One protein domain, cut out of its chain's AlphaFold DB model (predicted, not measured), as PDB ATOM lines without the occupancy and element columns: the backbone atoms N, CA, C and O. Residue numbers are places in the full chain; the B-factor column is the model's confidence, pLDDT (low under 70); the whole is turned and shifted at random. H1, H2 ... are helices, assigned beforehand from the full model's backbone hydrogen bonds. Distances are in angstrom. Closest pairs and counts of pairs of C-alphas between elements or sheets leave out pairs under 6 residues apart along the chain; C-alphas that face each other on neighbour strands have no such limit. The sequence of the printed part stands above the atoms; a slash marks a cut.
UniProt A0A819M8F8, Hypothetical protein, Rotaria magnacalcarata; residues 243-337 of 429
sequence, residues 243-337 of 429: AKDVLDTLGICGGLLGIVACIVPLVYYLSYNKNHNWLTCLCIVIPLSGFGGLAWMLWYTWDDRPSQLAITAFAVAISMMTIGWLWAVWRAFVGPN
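What this domain is: This is residues 243 to 337 of the 429 residues of the protein "Hypothetical protein" of Rotaria magnacalcarata (UniProt A0A819M8F8). Three long helices, H1, H2 and H3 in chain order, make a loose up-and-down bundle, their centres in a triangle. H1 meets the others only near its last residues, and its residues 243 to 252 stick out. The printed part has 95 residues, all helix in class, with no named strand. It is loose, radius of gyration of the C-alphas 16.0 A, spanning 53 by 27 by 18 A.

How they stand to each other: H1, residues 243 to 272, and H2, residues 277 to 301, only just touch, only at the corner: 3 C-alpha pairs within 8 A, closest Leu 270 and Thr 280, 6.4 A. They run opposite ways at a shallow tilt of 22 degrees. H1, with residues 264 to 271 alone, touches H3, residues 308 to 334; closest C-alphas Ser 271 and Ala 328, 5.2 A; shallow tilt of 8 degrees, the same way. H2 and H3 are close but not clearly touching; closest C-alphas Ile 284 and Trp 325, 7.3 A; shallow tilt of 15 degrees, opposite ways. Every O i to N i+4 pair is within hydrogen-bond range in H3, 25 of 26 in H1, 20 of 21 in H2.

Where its parts are: H1 runs 43.5 A from C-alpha 243 at (213.633, 138.778, 190.542), H2 36.2 A, and H3 37.6 A to C-alpha 334 at (246.667, 176.217, 195.475).

The domain as a whole: The printed part has no cut and no long link. The C-alphas farthest apart, Ala 243 and Asn 337, are 55.5 A apart. Residues under pLDDT 70 include 301 to 313.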
ATOM      1  N   ALA A 243     212.357 138.618 191.242       76.38
ATOM      2  CA  ALA A 243     213.633 138.778 190.542       76.38
ATOM      3  C   ALA A 243     213.818 140.217 190.018       76.38
ATOM      4  O   ALA A 243     214.944 140.699 189.915       76.38
ATOM      5  N   LYS A 244     212.703 140.908 189.746       73.56
ATOM      6  CA  LYS A 244     212.655 142.321 189.391       73.56
ATOM      7  C   LYS A 244     213.208 143.234 190.491       73.56
ATOM      8  O   LYS A 244     214.040 144.063 190.166       73.56
ATOM      9  N   ASP A 245     212.837 143.063 191.758       70.19
ATOM     10  CA  ASP A 245     213.322 143.922 192.854       70.19
ATOM     11  C   ASP A 245     214.837 143.771 193.069       70.19
ATOM     12  O   ASP A 245     215.566 144.744 193.295       70.19
ATOM     13  N   VAL A 246     215.329 142.538 192.928       75.81
ATOM     14  CA  VAL A 246     216.763 142.224 192.967       75.81
ATOM     15  C   VAL A 246     217.486 142.867 191.782       75.81
ATOM     16  O   VAL A 246     218.527 143.499 191.965       75.81
ATOM     17  N   LEU A 247     216.932 142.739 190.571       72.44
ATOM     18  CA  LEU A 247     217.463 143.351 189.350       72.44
ATOM     19  C   LEU A 247     217.455 144.880 189.420       72.44
ATOM     20  O   LEU A 247     218.441 145.496 189.025       72.44
ATOM     21  N   ASP A 248     216.403 145.485 189.962       72.88
ATOM     22  CA  ASP A 248     216.284 146.932 190.139       72.88
ATOM     23  C   ASP A 248     217.329 147.426 191.149       72.88
ATOM     24  O   ASP A 248     218.050 148.387 190.881       72.88
ATOM     25  N   THR A 249     217.511 146.712 192.263       75.75
ATOM     26  CA  THR A 249     218.554 147.016 193.256       75.75
ATOM     27  C   THR A 249     219.955 146.894 192.656       75.75
ATOM     28  O   THR A 249     220.782 147.794 192.810       75.75
ATOM     29  N   LEU A 250     220.240 145.798 191.949       74.50
ATOM     30  CA  LEU A 250     221.520 145.601 191.267       74.50
ATOM     31  C   LEU A 250     221.738 146.651 190.174       74.50
ATOM     32  O   LEU A 250     222.862 147.124 190.012       74.50
ATOM     33  N   GLY A 251     220.680 147.057 189.474       72.56
ATOM     34  CA  GLY A 251     220.692 148.126 188.482       72.56
ATOM     35  C   GLY A 251     221.029 149.480 189.098       72.56
ATOM     36  O   GLY A 251     221.899 150.182 188.584       72.56
ATOM     37  N   ILE A 252     220.427 149.824 190.240       75.62
ATOM     38  CA  ILE A 252     220.745 151.043 190.999       75.62
ATOM     39  C   ILE A 252     222.196 151.003 191.483       75.62
ATOM     40  O   ILE A 252     222.938 151.973 191.303       75.62
ATOM     41  N   CYS A 253     222.632 149.873 192.045       75.62
ATOM     42  CA  CYS A 253     224.003 149.700 192.506       75.62
ATOM     43  C   CYS A 253     225.015 149.825 191.355       75.62
ATOM     44  O   CYS A 253     226.003 150.552 191.459       75.62
ATOM     45  N   GLY A 254     224.746 149.159 190.232       74.44
ATOM     46  CA  GLY A 254     225.561 149.215 189.022       74.44
ATOM     47  C   GLY A 254     225.596 150.615 188.410       74.44
ATOM     48  O   GLY A 254     226.663 151.086 188.024       74.44
ATOM     49  N   GLY A 255     224.461 151.317 188.391       74.00
ATOM     50  CA  GLY A 255     224.363 152.702 187.934       74.00
ATOM     51  C   GLY A 255     225.203 153.654 188.785       74.00
ATOM     52  O   GLY A 255     225.987 154.432 188.245       74.00
ATOM     53  N   LEU A 256     225.114 153.550 190.115       72.25
ATOM     54  CA  LEU A 256     225.943 154.337 191.033       72.25
ATOM     55  C   LEU A 256     227.438 154.033 190.854       72.25
ATOM     56  O   LEU A 256     228.240 154.966 190.793       72.25
ATOM     57  N   LEU A 257     227.824 152.757 190.720       75.94
ATOM     58  CA  LEU A 257     229.214 152.370 190.444       75.94
ATOM     59  C   LEU A 257     229.702 152.946 189.115       75.94
ATOM     60  O   LEU A 257     230.806 153.484 189.064       75.94
ATOM     61  N   GLY A 258     228.883 152.881 188.064       73.06
ATOM     62  CA  GLY A 258     229.191 153.450 186.753       73.06
ATOM     63  C   GLY A 258     229.412 154.961 186.819       73.06
ATOM     64  O   GLY A 258     230.419 155.461 186.323       73.06
ATOM     65  N   ILE A 259     228.532 155.689 187.512       71.38
ATOM     66  CA  ILE A 259     228.662 157.140 187.708       71.38
ATOM     67  C   ILE A 259     229.969 157.476 188.437       71.38
ATOM     68  O   ILE A 259     230.718 158.349 187.994       71.38
ATOM     69  N   VAL A 260     230.285 156.769 189.526       72.31
ATOM     70  CA  VAL A 260     231.532 156.972 190.280       72.31
ATOM     71  C   VAL A 260     232.755 156.651 189.415       72.31
ATOM     72  O   VAL A 260     233.701 157.443 189.372       72.31
ATOM     73  N   ALA A 261     232.721 155.539 188.681       72.94
ATOM     74  CA  ALA A 261     233.792 155.109 187.787       72.94
ATOM     75  C   ALA A 261     234.033 156.083 186.624       72.94
ATOM     76  O   ALA A 261     235.171 156.212 186.188       72.94
ATOM     77  N   CYS A 262     233.014 156.801 186.146       71.44
ATOM     78  CA  CYS A 262     233.177 157.834 185.119       71.44
ATOM     79  C   CYS A 262     233.660 159.173 185.695       71.44
ATOM     80  O   CYS A 262     234.493 159.849 185.087       71.44
ATOM     81  N   ILE A 263     233.163 159.574 186.868       70.38
ATOM     82  CA  ILE A 263     233.472 160.883 187.458       70.38
ATOM     83  C   ILE A 263     234.906 160.943 187.976       70.38
ATOM     84  O   ILE A 263     235.570 161.958 187.785       70.38
ATOM     85  N   VAL A 264     235.413 159.883 188.608       71.75
ATOM     86  CA  VAL A 264     236.757 159.905 189.209       71.75
ATOM     87  C   VAL A 264     237.863 160.145 188.162       71.75
ATOM     88  O   VAL A 264     238.647 161.080 188.357       71.75
ATOM     89  N   PRO A 265     237.932 159.409 187.032       70.12
ATOM     90  CA  PRO A 265     238.903 159.674 185.970       70.12
ATOM     91  C   PRO A 265     238.708 161.044 185.326       70.12
ATOM     92  O   PRO A 265     239.693 161.722 185.043       70.12
ATOM     93  N   LEU A 266     237.458 161.483 185.138       68.06
ATOM     94  CA  LEU A 266     237.156 162.791 184.562       68.06
ATOM     95  C   LEU A 266     237.680 163.925 185.454       68.06
ATOM     96  O   LEU A 266     238.383 164.814 184.979       68.06
ATOM     97  N   VAL A 267     237.401 163.873 186.758       68.44
ATOM     98  CA  VAL A 267     237.902 164.844 187.743       68.44
ATOM     99  C   VAL A 267     239.429 164.808 187.805       68.44
ATOM    100  O   VAL A 267     240.070 165.859 187.870       68.44
ATOM    101  N   TYR A 268     240.031 163.619 187.739       70.75
ATOM    102  CA  TYR A 268     241.482 163.465 187.712       70.75
ATOM    103  C   TYR A 268     242.109 164.094 186.458       70.75
ATOM    104  O   TYR A 268     243.069 164.859 186.566       70.75
ATOM    105  N   TYR A 269     241.534 163.833 185.284       72.00
ATOM    106  CA  TYR A 269     241.975 164.388 184.006       72.00
ATOM    107  C   TYR A 269     241.862 165.918 183.981       72.00
ATOM    108  O   TYR A 269     242.822 166.618 183.653       72.00
ATOM    109  N   LEU A 270     240.724 166.460 184.423       66.19
ATOM    110  CA  LEU A 270     240.493 167.905 184.512       66.19
ATOM    111  C   LEU A 270     241.431 168.588 185.516       66.19
ATOM    112  O   LEU A 270     241.889 169.698 185.267       66.19
ATOM    113  N   SER A 271     241.751 167.921 186.629       64.06
ATOM    114  CA  SER A 271     242.722 168.403 187.623       64.06
ATOM    115  C   SER A 271     244.145 168.494 187.057       64.06
ATOM    116  O   SER A 271     244.943 169.328 187.497       64.06
ATOM    117  N   TYR A 272     244.483 167.654 186.076       69.88
ATOM    118  CA  TYR A 272     245.791 167.684 185.425       69.88
ATOM    119  C   TYR A 272     245.906 168.828 184.407       69.88
ATOM    120  O   TYR A 272     246.956 169.466 184.298       69.88
ATOM    121  N   ASN A 273     244.818 169.146 183.701       72.56
ATOM    122  CA  ASN A 273     244.842 170.122 182.619       72.56
ATOM    123  C   ASN A 273     244.605 171.567 183.120       72.56
ATOM    124  O   ASN A 273     243.488 172.081 183.141       72.56
ATOM    125  N   LYS A 274     245.688 172.245 183.531       62.72
ATOM    126  CA  LYS A 274     245.677 173.559 184.220       62.72
ATOM    127  C   LYS A 274     245.063 174.740 183.449       62.72
ATOM    128  O   LYS A 274     244.829 175.780 184.061       62.72
ATOM    129  N   ASN A 275     244.827 174.628 182.142       72.69
ATOM    130  CA  ASN A 275     244.471 175.781 181.305       72.69
ATOM    131  C   ASN A 275     242.965 175.980 181.081       72.69
ATOM    132  O   ASN A 275     242.573 176.965 180.457       72.69
ATOM    133  N   HIS A 276     242.104 175.111 181.616       71.12
ATOM    134  CA  HIS A 276     240.670 175.161 181.334       71.12
ATOM    135  C   HIS A 276     239.809 175.393 182.579       71.12
ATOM    136  O   HIS A 276     238.920 174.604 182.879       71.12
ATOM    137  N   ASN A 277     240.003 176.531 183.256       73.81
ATOM    138  CA  ASN A 277     239.158 176.948 184.390       73.81
ATOM    139  C   ASN A 277     237.654 176.931 184.049       73.81
ATOM    140  O   ASN A 277     236.831 176.577 184.889       73.81
ATOM    141  N   TRP A 278     237.302 177.292 182.808       79.19
ATOM    142  CA  TRP A 278     235.929 177.209 182.306       79.19
ATOM    143  C   TRP A 278     235.417 175.768 182.311       79.19
ATOM    144  O   TRP A 278     234.327 175.511 182.807       79.19
ATOM    145  N   LEU A 279     236.206 174.828 181.785       73.31
ATOM    146  CA  LEU A 279     235.829 173.419 181.707       73.31
ATOM    147  C   LEU A 279     235.687 172.828 183.114       73.31
ATOM    148  O   LEU A 279     234.709 172.147 183.384       73.31
ATOM    149  N   THR A 280     236.580 173.180 184.047       71.06
ATOM    150  CA  THR A 280     236.448 172.798 185.462       71.06
ATOM    151  C   THR A 280     235.146 173.322 186.069       71.06
ATOM    152  O   THR A 280     234.460 172.583 186.767       71.06
ATOM    153  N   CYS A 281     234.772 174.574 185.787       75.38
ATOM    154  CA  CYS A 281     233.535 175.175 186.288       75.38
ATOM    155  C   CYS A 281     232.289 174.516 185.673       75.38
ATOM    156  O   CYS A 281     231.340 174.186 186.379       75.38
ATOM    157  N   LEU A 282     232.322 174.238 184.372       76.62
ATOM    158  CA  LEU A 282     231.236 173.583 183.649       76.62
ATOM    159  C   LEU A 282     231.029 172.146 184.153       76.62
ATOM    160  O   LEU A 282     229.896 171.727 184.388       76.62
ATOM    161  N   CYS A 283     232.117 171.431 184.442       68.56
ATOM    162  CA  CYS A 283     232.044 170.110 185.048       68.56
ATOM    163  C   CYS A 283     231.586 170.129 186.517       68.56
ATOM    164  O   CYS A 283     231.152 169.089 186.987       68.56
ATOM    165  N   ILE A 284     231.601 171.272 187.218       69.69
ATOM    166  CA  ILE A 284     230.959 171.435 188.540       69.69
ATOM    167  C   ILE A 284     229.449 171.656 188.379       69.69
ATOM    168  O   ILE A 284     228.645 171.030 189.071       69.69
ATOM    169  N   VAL A 285     229.059 172.545 187.463       77.38
ATOM    170  CA  VAL A 285     227.662 172.967 187.290       77.38
ATOM    171  C   VAL A 285     226.788 171.832 186.762       77.38
ATOM    172  O   VAL A 285     225.695 171.635 187.286       77.38
ATOM    173  N   ILE A 286     227.261 171.054 185.781       76.69
ATOM    174  CA  ILE A 286     226.482 169.950 185.194       76.69
ATOM    175  C   ILE A 286     226.026 168.933 186.260       76.69
ATOM    176  O   ILE A 286     224.816 168.766 186.415       76.69
ATOM    177  N   PRO A 287     226.915 168.279 187.034       69.00
ATOM    178  CA  PRO A 287     226.486 167.310 188.033       69.00
ATOM    179  C   PRO A 287     225.663 167.966 189.139       69.00
ATOM    180  O   PRO A 287     224.616 167.428 189.477       69.00
ATOM    181  N   LEU A 288     226.040 169.148 189.651       74.75
ATOM    182  CA  LEU A 288     225.234 169.835 190.671       74.75
ATOM    183  C   LEU A 288     223.813 170.142 190.188       74.75
ATOM    184  O   LEU A 288     222.868 169.982 190.956       74.75
ATOM    185  N   SER A 289     223.646 170.533 188.923       74.00
ATOM    186  CA  SER A 289     222.326 170.765 188.333       74.00
ATOM    187  C   SER A 289     221.524 169.469 188.184       74.00
ATOM    188  O   SER A 289     220.338 169.454 188.503       74.00
ATOM    189  N   GLY A 290     222.176 168.365 187.800       74.69
ATOM    190  CA  GLY A 290     221.558 167.041 187.738       74.69
ATOM    191  C   GLY A 290     221.109 166.540 189.112       74.69
ATOM    192  O   GLY A 290     219.986 166.066 189.252       74.69
ATOM    193  N   PHE A 291     221.938 166.714 190.148       72.62
ATOM    194  CA  PHE A 291     221.574 166.379 191.529       72.62
ATOM    195  C   PHE A 291     220.488 167.288 192.082       72.62
ATOM    196  O   PHE A 291     219.588 166.794 192.747       72.62
ATOM    197  N   GLY A 292     220.540 168.590 191.793       75.38
ATOM    198  CA  GLY A 292     219.482 169.525 192.165       75.38
ATOM    199  C   GLY A 292     218.149 169.137 191.529       75.38
ATOM    200  O   GLY A 292     217.139 169.089 192.221       75.38
ATOM    201  N   GLY A 293     218.163 168.774 190.243       75.31
ATOM    202  CA  GLY A 293     216.992 168.282 189.520       75.31
ATOM    203  C   GLY A 293     216.458 166.966 190.082       75.31
ATOM    204  O   GLY A 293     215.266 166.866 190.341       75.31
ATOM    205  N   LEU A 294     217.326 165.983 190.341       72.31
ATOM    206  CA  LEU A 294     216.939 164.707 190.952       72.31
ATOM    207  C   LEU A 294     216.401 164.890 192.369       72.31
ATOM    208  O   LEU A 294     215.341 164.364 192.676       72.31
ATOM    209  N   ALA A 295     217.082 165.657 193.219       74.94
ATOM    210  CA  ALA A 295     216.630 165.942 194.577       74.94
ATOM    211  C   ALA A 295     215.286 166.678 194.573       74.94
ATOM    212  O   ALA A 295     214.406 166.344 195.361       74.94
ATOM    213  N   TRP A 296     215.103 167.635 193.657       78.38
ATOM    214  CA  TRP A 296     213.833 168.326 193.461       78.38
ATOM    215  C   TRP A 296     212.730 167.374 192.999       78.38
ATOM    216  O   TRP A 296     211.628 167.408 193.539       78.38
ATOM    217  N   MET A 297     213.018 166.508 192.024       71.88
ATOM    218  CA  MET A 297     212.036 165.558 191.512       71.88
ATOM    219  C   MET A 297     211.634 164.558 192.594       71.88
ATOM    220  O   MET A 297     210.450 164.388 192.840       71.88
ATOM    221  N   LEU A 298     212.615 163.990 193.296       71.19
ATOM    222  CA  LEU A 298     212.417 163.091 194.429       71.19
ATOM    223  C   LEU A 298     211.622 163.753 195.556       71.19
ATOM    224  O   LEU A 298     210.771 163.112 196.156       71.19
ATOM    225  N   TRP A 299     211.860 165.035 195.832       77.50
ATOM    226  CA  TRP A 299     211.070 165.791 196.803       77.50
ATOM    227  C   TRP A 299     209.603 165.935 196.377       77.50
ATOM    228  O   TRP A 299     208.713 165.874 197.217       77.50
ATOM    229  N   TYR A 300     209.348 166.127 195.080       72.56
ATOM    230  CA  TYR A 300     208.004 166.347 194.542       72.56
ATOM    231  C   TYR A 300     207.203 165.066 194.302       72.56
ATOM    232  O   TYR A 300     205.978 165.112 194.340       72.56
ATOM    233  N   THR A 301     207.864 163.945 194.009       68.50
ATOM    234  CA  THR A 301     207.189 162.687 193.657       68.50
ATOM    235  C   THR A 301     207.046 161.716 194.827       68.50
ATOM    236  O   THR A 301     206.311 160.738 194.698       68.50
ATOM    237  N   TRP A 302     207.708 161.950 195.966       67.94
ATOM    238  CA  TRP A 302     207.612 161.067 197.134       67.94
ATOM    239  C   TRP A 302     206.516 161.487 198.118       67.94
ATOM    240  O   TRP A 302     206.777 162.129 199.134       67.94
ATOM    241  N   ASP A 303     205.289 161.025 197.867       52.94
ATOM    242  CA  ASP A 303     204.212 161.035 198.873       52.94
ATOM    243  C   ASP A 303     204.458 160.030 200.023       52.94
ATOM    244  O   ASP A 303     203.900 160.159 201.118       52.94
ATOM    245  N   ASP A 304     205.343 159.050 199.816       56.88
ATOM    246  CA  ASP A 304     205.826 158.136 200.849       56.88
ATOM    247  C   ASP A 304     207.308 158.395 201.129       56.88
ATOM    248  O   ASP A 304     208.119 158.500 200.210       56.88
ATOM    249  N   ARG A 305     207.655 158.540 202.418       54.78
ATOM    250  CA  ARG A 305     209.012 158.897 202.855       54.78
ATOM    251  C   ARG A 305     210.034 157.965 202.189       54.78
ATOM    252  O   ARG A 305     209.859 156.749 202.298       54.78
ATOM    253  N   PRO A 306     211.100 158.502 201.570       59.78
ATOM    254  CA  PRO A 306     212.127 157.669 200.972       59.78
ATOM    255  C   PRO A 306     212.682 156.674 201.983       59.78
ATOM    256  O   PRO A 306     212.801 156.988 203.176       59.78
ATOM    257  N   SER A 307     213.052 155.487 201.496       62.41
ATOM    258  CA  SER A 307     213.832 154.558 202.305       62.41
ATOM    259  C   SER A 307     215.051 155.309 202.838       62.41
ATOM    260  O   SER A 307     215.700 156.067 202.110       62.41
ATOM    261  N   GLN A 308     215.342 155.154 204.132       59.66
ATOM    262  CA  GLN A 308     216.476 155.849 204.751       59.66
ATOM    263  C   GLN A 308     217.770 155.573 203.983       59.66
ATOM    264  O   GLN A 308     218.598 156.468 203.851       59.66
ATOM    265  N   LEU A 309     217.868 154.376 203.402       57.97
ATOM    266  CA  LEU A 309     218.928 153.928 202.522       57.97
ATOM    267  C   LEU A 309     219.083 154.766 201.240       57.97
ATOM    268  O   LEU A 309     220.202 155.104 200.869       57.97
ATOM    269  N   ALA A 310     217.993 155.129 200.556       66.31
ATOM    270  CA  ALA A 310     218.083 155.986 199.374       66.31
ATOM    271  C   ALA A 310     218.651 157.357 199.757       66.31
ATOM    272  O   ALA A 310     219.555 157.867 199.097       66.31
ATOM    273  N   ILE A 311     218.186 157.920 200.878       69.25
ATOM    274  CA  ILE A 311     218.681 159.200 201.396       69.25
ATOM    275  C   ILE A 311     220.176 159.110 201.723       69.25
ATOM    276  O   ILE A 311     220.939 159.985 201.315       69.25
ATOM    277  N   THR A 312     220.620 158.063 202.427       65.88
ATOM    278  CA  THR A 312     222.044 157.875 202.742       65.88
ATOM    279  C   THR A 312     222.876 157.615 201.494       65.88
ATOM    280  O   THR A 312     223.952 158.194 201.381       65.88
ATOM    281  N   ALA A 313     222.391 156.835 200.527       69.12
ATOM    282  CA  ALA A 313     223.078 156.610 199.256       69.12
ATOM    283  C   ALA A 313     223.270 157.922 198.478       69.12
ATOM    284  O   ALA A 313     224.380 158.216 198.029       69.12
ATOM    285  N   PHE A 314     222.228 158.758 198.386       71.88
ATOM    286  CA  PHE A 314     222.324 160.085 197.776       71.88
ATOM    287  C   PHE A 314     223.270 161.006 198.551       71.88
ATOM    288  O   PHE A 314     224.107 161.670 197.942       71.88
ATOM    289  N   ALA A 315     223.197 161.023 199.884       72.31
ATOM    290  CA  ALA A 315     224.087 161.827 200.717       72.31
ATOM    291  C   ALA A 315     225.559 161.419 200.545       72.31
ATOM    292  O   ALA A 315     226.432 162.282 200.417       72.31
ATOM    293  N   VAL A 316     225.840 160.115 200.477       70.06
ATOM    294  CA  VAL A 316     227.180 159.586 200.204       70.06
ATOM    295  C   VAL A 316     227.627 160.005 198.810       70.06
ATOM    296  O   VAL A 316     228.696 160.599 198.690       70.06
ATOM    297  N   ALA A 317     226.815 159.788 197.773       72.38
ATOM    298  CA  ALA A 317     227.159 160.176 196.405       72.38
ATOM    299  C   ALA A 317     227.487 161.677 196.303       72.38
ATOM    300  O   ALA A 317     228.522 162.050 195.746       72.38
ATOM    301  N   ILE A 318     226.667 162.537 196.917       74.50
ATOM    302  CA  ILE A 318     226.899 163.985 196.975       74.50
ATOM    303  C   ILE A 318     228.202 164.290 197.717       74.50
ATOM    304  O   ILE A 318     229.046 165.015 197.189       74.50
ATOM    305  N   SER A 319     228.413 163.718 198.906       71.56
ATOM    306  CA  SER A 319     229.629 163.969 199.692       71.56
ATOM    307  C   SER A 319     230.892 163.581 198.920       71.56
ATOM    308  O   SER A 319     231.838 164.361 198.836       71.56
ATOM    309  N   MET A 320     230.877 162.442 198.238       68.38
ATOM    310  CA  MET A 320     231.995 161.969 197.433       68.38
ATOM    311  C   MET A 320     232.318 162.872 196.257       68.38
ATOM    312  O   MET A 320     233.487 163.188 196.023       68.38
ATOM    313  N   MET A 321     231.289 163.332 195.550       70.38
ATOM    314  CA  MET A 321     231.485 164.307 194.493       70.38
ATOM    315  C   MET A 321     232.051 165.595 195.067       70.38
ATOM    316  O   MET A 321     233.070 166.065 194.577       70.38
ATOM    317  N   THR A 322     231.468 166.140 196.137       72.88
ATOM    318  CA  THR A 322     231.972 167.383 196.741       72.88
ATOM    319  C   THR A 322     233.422 167.265 197.204       72.88
ATOM    320  O   THR A 322     234.185 168.199 196.981       72.88
ATOM    321  N   ILE A 323     233.848 166.122 197.754       73.00
ATOM    322  CA  ILE A 323     235.249 165.871 198.128       73.00
ATOM    323  C   ILE A 323     236.147 165.849 196.884       73.00
ATOM    324  O   ILE A 323     237.175 166.528 196.864       73.00
ATOM    325  N   GLY A 324     235.758 165.118 195.834       71.00
ATOM    326  CA  GLY A 324     236.497 165.084 194.567       71.00
ATOM    327  C   GLY A 324     236.624 166.472 193.928       71.00
ATOM    328  O   GLY A 324     237.703 166.862 193.478       71.00
ATOM    329  N   TRP A 325     235.549 167.258 193.972       70.38
ATOM    330  CA  TRP A 325     235.502 168.628 193.465       70.38
ATOM    331  C   TRP A 325     236.340 169.593 194.301       70.38
ATOM    332  O   TRP A 325     237.138 170.338 193.736       70.38
ATOM    333  N   LEU A 326     236.224 169.558 195.632       73.44
ATOM    334  CA  LEU A 326     237.052 170.358 196.539       73.44
ATOM    335  C   LEU A 326     238.534 170.075 196.315       73.44
ATOM    336  O   LEU A 326     239.341 171.002 196.310       73.44
ATOM    337  N   TRP A 327     238.892 168.816 196.064       71.94
ATOM    338  CA  TRP A 327     240.262 168.440 195.742       71.94
ATOM    339  C   TRP A 327     240.731 169.007 194.396       71.94
ATOM    340  O   TRP A 327     241.828 169.567 194.318       71.94
ATOM    341  N   ALA A 328     239.906 168.926 193.348       68.50
ATOM    342  CA  ALA A 328     240.218 169.503 192.039       68.50
ATOM    343  C   ALA A 328     240.371 171.032 192.102       68.50
ATOM    344  O   ALA A 328     241.343 171.583 191.581       68.50
ATOM    345  N   VAL A 329     239.467 171.716 192.809       70.44
ATOM    346  CA  VAL A 329     239.535 173.162 193.068       70.44
ATOM    347  C   VAL A 329     240.800 173.493 193.858       70.44
ATOM    348  O   VAL A 329     241.569 174.367 193.458       70.44
ATOM    349  N   TRP A 330     241.087 172.768 194.939       74.06
ATOM    350  CA  TRP A 330     242.291 172.984 195.740       74.06
ATOM    351  C   TRP A 330     243.570 172.861 194.901       74.06
ATOM    352  O   TRP A 330     244.417 173.750 194.945       74.06
ATOM    353  N   ARG A 331     243.682 171.830 194.056       67.56
ATOM    354  CA  ARG A 331     244.788 171.658 193.092       67.56
ATOM    355  C   ARG A 331     244.895 172.814 192.095       67.56
ATOM    356  O   ARG A 331     246.005 173.286 191.842       67.56
ATOM    357  N   ALA A 332     243.771 173.255 191.531       66.94
ATOM    358  CA  ALA A 332     243.738 174.313 190.526       66.94
ATOM    359  C   ALA A 332     244.154 175.678 191.103       66.94
ATOM    360  O   ALA A 332     244.922 176.413 190.476       66.94
ATOM    361  N   PHE A 333     243.698 176.010 192.316       67.56
ATOM    362  CA  PHE A 333     243.943 177.315 192.940       67.56
ATOM    363  C   PHE A 333     245.220 177.370 193.791       67.56
ATOM    364  O   PHE A 333     245.906 178.393 193.784       67.56
ATOM    365  N   VAL A 334     245.560 176.288 194.494       65.19
ATOM    366  CA  VAL A 334     246.667 176.217 195.475       65.19
ATOM    367  C   VAL A 334     247.875 175.449 194.921       65.19
ATOM    368  O   VAL A 334     248.801 175.115 195.651       65.19
ATOM    369  N   GLY A 335     247.892 175.166 193.614       57.84
ATOM    370  CA  GLY A 335     248.945 174.382 192.973       57.84
ATOM    371  C   GLY A 335     250.372 174.823 193.361       57.84
ATOM    372  O   GLY A 335     250.631 176.019 193.517       57.84
ATOM    373  N   PRO A 336     251.323 173.869 193.447       54.44
ATOM    374  CA  PRO A 336     252.604 173.992 194.165       54.44
ATOM    375  C   PRO A 336     253.530 175.129 193.706       54.44
ATOM    376  O   PRO A 336     254.454 175.493 194.424       54.44
ATOM    377  N   ASN A 337     253.268 175.731 192.543       48.00
ATOM    378  CA  ASN A 337     254.093 176.804 191.985       48.00
ATOM    379  C   ASN A 337     253.502 178.202 192.189       48.00
ATOM    380  O   ASN A 337     254.148 179.194 191.858       48.00
TER     381      ASN A 337